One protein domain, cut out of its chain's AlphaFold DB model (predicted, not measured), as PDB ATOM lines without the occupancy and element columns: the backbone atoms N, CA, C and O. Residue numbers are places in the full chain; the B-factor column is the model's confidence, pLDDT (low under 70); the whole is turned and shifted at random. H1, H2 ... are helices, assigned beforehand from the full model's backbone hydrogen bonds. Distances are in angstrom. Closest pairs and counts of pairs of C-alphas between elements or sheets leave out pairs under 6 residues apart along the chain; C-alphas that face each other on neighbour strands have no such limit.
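Overview. This is residues 2 to 58 of the 103 residues of an uncharacterized protein of Hordeum vulgare subsp. vulgare (UniProt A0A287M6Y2). One long helix, H3, starts against the side of the shorter helix H1 and runs away from it at a steep angle, so that residues 43 to 58 stick out as a free arm from a small body. The body holds H1, the first turns of H3, and a loop with the four-residue helix H2, which folds back beside the start of H3. The printed part has 57 residues, with three named helices in the order H1, H2, H3, and no named strand; the class is all helix. The whole is loose, with a radius of gyration of the C-alphas of 13.1 A, and spans 40 by 27 by 19 A, the arm making the length.

Arrangement. H3, residues 37 to 55, touches H1, residues 7 to 18, with its residues 37 to 38 alone, and H1 touches H3 with residues 9 to 13 alone. Their closest C-alphas, those of Asp 9 and Gly 37, are 5.2 A apart. The two run the same way at a steep tilt of 69.5 degrees, only just short of about perpendicular. H2, residues 28 to 31, and H3 only just touch, with 3 pairs of C-alphas within 8 A; the closest are those of Leu 31 and Leu 38, 7.6 A apart. H1 and H2 are apart. In H1 and H3 every O i to N i+4 pair is within hydrogen-bond range; H2 is too short for such a pair.

Along the chain. H3 is 27.9 A from first to last C-alpha, from C-alpha 37 at (37.467, -45.986, -10.823) to C-alpha 55 at (59.275, -52.690, 5.256). H1 is 16.2 A long and begins at C-alpha 7, (36.162, -49.536, -19.152). H2 is 5.0 A long.

Size, cuts and confidence. The C-alphas of Val 8 and Gln 58, the two farthest apart, are 41.5 A apart. The printed part has no cut; the link from H1 to H2 is short and that from H2 to H3 tight. Mean pLDDT of the printed part is 71.4, and it is under 70 at residues 2 to 4, 24 to 32 and 45 to 58.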
ATOM      1  N   THR A   2      28.699 -54.667  -5.062       44.81
ATOM      2  CA  THR A   2      29.925 -54.372  -5.811       44.81
ATOM      3  C   THR A   2      29.509 -54.048  -7.242       44.81
ATOM      4  O   THR A   2      29.019 -54.912  -7.965       44.81
ATOM      5  N   ARG A   3      29.553 -52.766  -7.611       62.75
ATOM      6  CA  ARG A   3      29.431 -52.372  -9.013       62.75
ATOM      7  C   ARG A   3      30.735 -52.805  -9.673       62.75
ATOM      8  O   ARG A   3      31.799 -52.426  -9.199       62.75
ATOM      9  N   SER A   4      30.652 -53.665 -10.681       69.94
ATOM     10  CA  SER A   4      31.824 -54.007 -11.479       69.94
ATOM     11  C   SER A   4      32.290 -52.745 -12.190       69.94
ATOM     12  O   SER A   4      31.472 -52.076 -12.819       69.94
ATOM     13  N   LEU A   5      33.573 -52.422 -12.055       77.88
ATOM     14  CA  LEU A   5      34.182 -51.333 -12.805       77.88
ATOM     15  C   LEU A   5      34.148 -51.672 -14.289       77.88
ATOM     16  O   LEU A   5      34.471 -52.792 -14.689       77.88
ATOM     17  N   THR A   6      33.730 -50.702 -15.079       83.75
ATOM     18  CA  THR A   6      33.669 -50.785 -16.530       83.75
ATOM     19  C   THR A   6      34.813 -49.988 -17.147       83.75
ATOM     20  O   THR A   6      35.458 -49.177 -16.485       83.75
ATOM     21  N   GLU A   7      35.092 -50.232 -18.426       83.12
ATOM     22  CA  GLU A   7      36.162 -49.536 -19.152       83.12
ATOM     23  C   GLU A   7      35.940 -48.013 -19.176       83.12
ATOM     24  O   GLU A   7      36.887 -47.254 -18.989       83.12
ATOM     25  N   VAL A   8      34.678 -47.574 -19.267       86.88
ATOM     26  CA  VAL A   8      34.312 -46.151 -19.186       86.88
ATOM     27  C   VAL A   8      34.670 -45.535 -17.831       86.88
ATOM     28  O   VAL A   8      35.182 -44.423 -17.801       86.88
ATOM     29  N   ASP A   9      34.519 -46.264 -16.719       86.44
ATOM     30  CA  ASP A   9      34.893 -45.750 -15.391       86.44
ATOM     31  C   ASP A   9      36.412 -45.508 -15.280       86.44
ATOM     32  O   ASP A   9      36.861 -44.599 -14.574       86.44
ATOM     33  N   LEU A  10      37.221 -46.335 -15.958       84.75
ATOM     34  CA  LEU A  10      38.671 -46.145 -16.041       84.75
ATOM     35  C   LEU A  10      39.029 -44.974 -16.959       84.75
ATOM     36  O   LEU A  10      39.956 -44.226 -16.647       84.75
ATOM     37  N   GLU A  11      38.315 -44.809 -18.071       86.88
ATOM     38  CA  GLU A  11      38.557 -43.732 -19.030       86.88
ATOM     39  C   GLU A  11      38.181 -42.358 -18.454       86.88
ATOM     40  O   GLU A  11      38.937 -41.401 -18.611       86.88
ATOM     41  N   GLU A  12      37.097 -42.271 -17.681       87.94
ATOM     42  CA  GLU A  12      36.732 -41.066 -16.927       87.94
ATOM     43  C   GLU A  12      37.772 -40.730 -15.851       87.94
ATOM     44  O   GLU A  12      38.198 -39.579 -15.738       87.94
ATOM     45  N   LEU A  13      38.249 -41.733 -15.099       85.50
ATOM     46  CA  LEU A  13      39.336 -41.537 -14.136       85.50
ATOM     47  C   LEU A  13      40.608 -41.042 -14.813       85.50
ATOM     48  O   LEU A  13      41.224 -40.087 -14.334       85.50
ATOM     49  N   LYS A  14      40.987 -41.663 -15.927       82.50
ATOM     50  CA  LYS A  14      42.141 -41.242 -16.715       82.50
ATOM     51  C   LYS A  14      41.958 -39.812 -17.221       82.50
ATOM     52  O   LYS A  14      42.878 -39.017 -17.078       82.50
ATOM     53  N   GLY A  15      40.776 -39.458 -17.721       85.69
ATOM     54  CA  GLY A  15      40.451 -38.102 -18.158       85.69
ATOM     55  C   GLY A  15      40.591 -37.071 -17.038       85.69
ATOM     56  O   GLY A  15      41.174 -36.010 -17.249       85.69
ATOM     57  N   CYS A  16      40.143 -37.385 -15.818       84.31
ATOM     58  CA  CYS A  16      40.368 -36.514 -14.665       84.31
ATOM     59  C   CYS A  16      41.863 -36.337 -14.355       84.31
ATOM     60  O   CYS A  16      42.306 -35.222 -14.089       84.31
ATOM     61  N   LEU A  17      42.652 -37.410 -14.416       80.81
ATOM     62  CA  LEU A  17      44.096 -37.339 -14.186       80.81
ATOM     63  C   LEU A  17      44.823 -36.560 -15.296       80.81
ATOM     64  O   LEU A  17      45.674 -35.730 -14.986       80.81
ATOM     65  N   ASP A  18      44.455 -36.761 -16.564       83.62
ATOM     66  CA  ASP A  18      45.024 -36.061 -17.727       83.62
ATOM     67  C   ASP A  18      44.721 -34.554 -17.698       83.62
ATOM     68  O   ASP A  18      45.543 -33.733 -18.105       83.62
ATOM     69  N   LEU A  19      43.558 -34.173 -17.163       83.56
ATOM     70  CA  LEU A  19      43.193 -32.778 -16.911       83.56
ATOM     71  C   LEU A  19      43.888 -32.189 -15.669       83.56
ATOM     72  O   LEU A  19      43.729 -31.002 -15.386       83.56
ATOM     73  N   GLY A  20      44.663 -32.994 -14.936       78.38
ATOM     74  CA  GLY A  20      45.401 -32.571 -13.753       78.38
ATOM     75  C   GLY A  20      44.534 -32.442 -12.503       78.38
ATOM     76  O   GLY A  20      44.845 -31.623 -11.641       78.38
ATOM     77  N   PHE A  21      43.443 -33.206 -12.380       79.38
ATOM     78  CA  PHE A  21      42.677 -33.272 -11.136       79.38
ATOM     79  C   PHE A  21      43.359 -34.187 -10.118       79.38
ATOM     80  O   PHE A  21      43.766 -35.309 -10.417       79.38
ATOM     81  N   GLY A  22      43.443 -33.699  -8.880       73.50
ATOM     82  CA  GLY A  22      43.975 -34.441  -7.746       73.50
ATOM     83  C   GLY A  22      42.919 -34.856  -6.761       73.50
ATOM     84  O   GLY A  22      42.070 -34.063  -6.359       73.50
ATOM     85  N   PHE A  23      43.017 -36.105  -6.329       76.81
ATOM     86  CA  PHE A  23      42.093 -36.691  -5.380       76.81
ATOM     87  C   PHE A  23      42.731 -36.724  -3.994       76.81
ATOM     88  O   PHE A  23      43.726 -37.407  -3.759       76.81
ATOM     89  N   SER A  24      42.160 -35.960  -3.062       66.19
ATOM     90  CA  SER A  24      42.603 -35.945  -1.666       66.19
ATOM     91  C   SER A  24      41.890 -37.024  -0.858       66.19
ATOM     92  O   SER A  24      40.662 -37.109  -0.887       66.19
ATOM     93  N   TYR A  25      42.649 -37.773  -0.051       63.38
ATOM     94  CA  TYR A  25      42.171 -38.873   0.798       63.38
ATOM     95  C   TYR A  25      40.944 -38.545   1.659       63.38
ATOM     96  O   TYR A  25      40.073 -39.389   1.862       63.38
ATOM     97  N   HIS A  26      40.842 -37.296   2.110       63.84
ATOM     98  CA  HIS A  26      39.761 -36.820   2.967       63.84
ATOM     99  C   HIS A  26      38.420 -36.606   2.236       63.84
ATOM    100  O   HIS A  26      37.378 -36.538   2.883       63.84
ATOM    101  N   GLN A  27      38.437 -36.496   0.902       61.34
ATOM    102  CA  GLN A  27      37.244 -36.317   0.062       61.34
ATOM    103  C   GLN A  27      36.856 -37.599  -0.702       61.34
ATOM    104  O   GLN A  27      35.758 -37.674  -1.251       61.34
ATOM    105  N   ILE A  28      37.702 -38.639  -0.673       65.88
ATOM    106  CA  ILE A  28      37.496 -39.921  -1.375       65.88
ATOM    107  C   ILE A  28      36.100 -40.536  -1.162       65.88
ATOM    108  O   ILE A  28      35.501 -40.928  -2.161       65.88
ATOM    109  N   PRO A  29      35.519 -40.594   0.058       64.56
ATOM    110  CA  PRO A  29      34.222 -41.248   0.258       64.56
ATOM    111  C   PRO A  29      33.083 -40.623  -0.557       64.56
ATOM    112  O   PRO A  29      32.162 -41.321  -0.966       64.56
ATOM    113  N   VAL A  30      33.151 -39.310  -0.801       67.19
ATOM    114  CA  VAL A  30      32.153 -38.575  -1.592       67.19
ATOM    115  C   VAL A  30      32.426 -38.751  -3.086       67.19
ATOM    116  O   VAL A  30      31.497 -38.953  -3.867       67.19
ATOM    117  N   LEU A  31      33.701 -38.732  -3.487       69.38
ATOM    118  CA  LEU A  31      34.090 -38.858  -4.890       69.38
ATOM    119  C   LEU A  31      33.934 -40.275  -5.451       69.38
ATOM    120  O   LEU A  31      33.609 -40.390  -6.629       69.38
ATOM    121  N   CYS A  32      34.031 -41.336  -4.641       69.75
ATOM    122  CA  CYS A  32      33.724 -42.703  -5.091       69.75
ATOM    123  C   CYS A  32      32.282 -42.854  -5.614       69.75
ATOM    124  O   CYS A  32      32.008 -43.746  -6.413       69.75
ATOM    125  N   GLY A  33      31.353 -41.986  -5.189       70.50
ATOM    126  CA  GLY A  33      29.982 -41.963  -5.708       70.50
ATOM    127  C   GLY A  33      29.853 -41.358  -7.112       70.50
ATOM    128  O   GLY A  33      28.883 -41.656  -7.803       70.50
ATOM    129  N   THR A  34      30.816 -40.529  -7.524       75.88
ATOM    130  CA  THR A  34      30.842 -39.862  -8.841       75.88
ATOM    131  C   THR A  34      31.790 -40.562  -9.803       75.88
ATOM    132  O   THR A  34      31.510 -40.627 -10.990       75.88
ATOM    133  N   LEU A  35      32.899 -41.090  -9.286       81.38
ATOM    134  CA  LEU A  35      33.986 -41.622 -10.087       81.38
ATOM    135  C   LEU A  35      34.416 -42.989  -9.532       81.38
ATOM    136  O   LEU A  35      35.315 -43.072  -8.688       81.38
ATOM    137  N   PRO A  36      33.754 -44.074  -9.966       81.56
ATOM    138  CA  PRO A  36      33.936 -45.403  -9.386       81.56
ATOM    139  C   PRO A  36      35.378 -45.911  -9.496       81.56
ATOM    140  O   PRO A  36      35.885 -46.538  -8.564       81.56
ATOM    141  N   GLY A  37      36.073 -45.589 -10.595       81.62
ATOM    142  CA  GLY A  37      37.467 -45.986 -10.823       81.62
ATOM    143  C   GLY A  37      38.440 -45.493  -9.744       81.62
ATOM    144  O   GLY A  37      39.477 -46.118  -9.509       81.62
ATOM    145  N   LEU A  38      38.095 -44.414  -9.032       81.19
ATOM    146  CA  LEU A  38      38.939 -43.839  -7.987       81.19
ATOM    147  C   LEU A  38      39.163 -44.802  -6.811       81.19
ATOM    148  O   LEU A  38      40.245 -44.813  -6.220       81.19
ATOM    149  N   GLU A  39      38.170 -45.638  -6.491       78.25
ATOM    150  CA  GLU A  39      38.249 -46.609  -5.394       78.25
ATOM    151  C   GLU A  39      39.369 -47.637  -5.625       78.25
ATOM    152  O   GLU A  39      40.106 -47.992  -4.697       78.25
ATOM    153  N   LEU A  40      39.542 -48.074  -6.876       76.94
ATOM    154  CA  LEU A  40      40.576 -49.026  -7.276       76.94
ATOM    155  C   LEU A  40      41.969 -48.413  -7.129       76.94
ATOM    156  O   LEU A  40      42.842 -49.005  -6.490       76.94
ATOM    157  N   CYS A  41      42.158 -47.215  -7.688       73.31
ATOM    158  CA  CYS A  41      43.436 -46.512  -7.649       73.31
ATOM    159  C   CYS A  41      43.866 -46.279  -6.197       73.31
ATOM    160  O   CYS A  41      44.988 -46.598  -5.807       73.31
ATOM    161  N   TYR A  42      42.923 -45.835  -5.364       73.75
ATOM    162  CA  TYR A  42      43.146 -45.657  -3.939       73.75
ATOM    163  C   TYR A  42      43.535 -46.960  -3.235       73.75
ATOM    164  O   TYR A  42      44.498 -46.985  -2.467       73.75
ATOM    165  N   SER A  43      42.814 -48.051  -3.500       71.81
ATOM    166  CA  SER A  43      43.064 -49.351  -2.872       71.81
ATOM    167  C   SER A  43      44.448 -49.907  -3.218       71.81
ATOM    168  O   SER A  43      45.125 -50.456  -2.345       71.81
ATOM    169  N   MET A  44      44.899 -49.727  -4.462       70.94
ATOM    170  CA  MET A  44      46.240 -50.121  -4.900       70.94
ATOM    171  C   MET A  44      47.323 -49.270  -4.233       70.94
ATOM    172  O   MET A  44      48.253 -49.819  -3.643       70.94
ATOM    173  N   THR A  45      47.173 -47.942  -4.247       69.62
ATOM    174  CA  THR A  45      48.135 -47.031  -3.612       69.62
ATOM    175  C   THR A  45      48.217 -47.262  -2.103       69.62
ATOM    176  O   THR A  45      49.312 -47.271  -1.544       69.62
ATOM    177  N   ARG A  46      47.088 -47.524  -1.430       69.12
ATOM    178  CA  ARG A  46      47.072 -47.860   0.002       69.12
ATOM    179  C   ARG A  46      47.776 -49.164   0.317       69.12
ATOM    180  O   ARG A  46      48.480 -49.208   1.315       69.12
ATOM    181  N   ARG A  47      47.570 -50.209  -0.486       68.38
ATOM    182  CA  ARG A  47      48.278 -51.482  -0.296       68.38
ATOM    183  C   ARG A  47      49.779 -51.305  -0.473       68.38
ATOM    184  O   ARG A  47      50.530 -51.755   0.376       68.38
ATOM    185  N   PHE A  48      50.196 -50.563  -1.494       66.69
ATOM    186  CA  PHE A  48      51.606 -50.255  -1.711       66.69
ATOM    187  C   PHE A  48      52.225 -49.459  -0.545       66.69
ATOM    188  O   PHE A  48      53.316 -49.781  -0.085       66.69
ATOM    189  N   LEU A  49      51.516 -48.453  -0.017       64.19
ATOM    190  CA  LEU A  49      51.941 -47.693   1.169       64.19
ATOM    191  C   LEU A  49      51.959 -48.545   2.450       64.19
ATOM    192  O   LEU A  49      52.831 -48.356   3.297       64.19
ATOM    193  N   ASP A  50      51.007 -49.468   2.605       64.38
ATOM    194  CA  ASP A  50      50.923 -50.390   3.745       64.38
ATOM    195  C   ASP A  50      52.031 -51.462   3.711       64.38
ATOM    196  O   ASP A  50      52.592 -51.803   4.748       64.38
ATOM    197  N   GLU A  51      52.432 -51.922   2.525       62.88
ATOM    198  CA  GLU A  51      53.614 -52.778   2.369       62.88
ATOM    199  C   GLU A  51      54.914 -51.995   2.591       62.88
ATOM    200  O   GLU A  51      55.792 -52.446   3.323       62.88
ATOM    201  N   GLN A  52      55.023 -50.774   2.057       54.47
ATOM    202  CA  GLN A  52      56.178 -49.903   2.299       54.47
ATOM    203  C   GLN A  52      56.354 -49.574   3.785       54.47
ATOM    204  O   GLN A  52      57.475 -49.607   4.281       54.47
ATOM    205  N   ARG A  53      55.279 -49.309   4.540       51.69
ATOM    206  CA  ARG A  53      55.387 -49.073   5.994       51.69
ATOM    207  C   ARG A  53      55.686 -50.350   6.787       51.69
ATOM    208  O   ARG A  53      56.205 -50.253   7.894       51.69
ATOM    209  N   ALA A  54      55.357 -51.528   6.253       52.78
ATOM    210  CA  ALA A  54      55.745 -52.804   6.850       52.78
ATOM    211  C   ALA A  54      57.240 -53.106   6.629       52.78
ATOM    212  O   ALA A  54      57.858 -53.762   7.464       52.78
ATOM    213  N   VAL A  55      57.834 -52.583   5.549       51.41
ATOM    214  CA  VAL A  55      59.275 -52.690   5.256       51.41
ATOM    215  C   VAL A  55      60.088 -51.565   5.921       51.41
ATOM    216  O   VAL A  55      61.211 -51.792   6.366       51.41
ATOM    217  N   VAL A  56      59.525 -50.362   6.057       44.38
ATOM    218  CA  VAL A  56      60.178 -49.156   6.602       44.38
ATOM    219  C   VAL A  56      59.675 -48.884   8.022       44.38
ATOM    220  O   VAL A  56      59.010 -47.893   8.305       44.38
ATOM    221  N   GLY A  57      59.985 -49.786   8.952       43.84
ATOM    222  CA  GLY A  57      59.724 -49.560  10.377       43.84
ATOM    223  C   GLY A  57      60.652 -48.527  11.032       43.84
ATOM    224  O   GLY A  57      60.405 -48.126  12.165       43.84
ATOM    225  N   GLN A  58      61.740 -48.106  10.382       48.09
ATOM    226  CA  GLN A  58      62.788 -47.286  10.999       48.09
ATOM    227  C   GLN A  58      63.609 -46.553   9.918       48.09
ATOM    228  O   GLN A  58      64.614 -47.099   9.481       48.09
TER     229      GLN A  58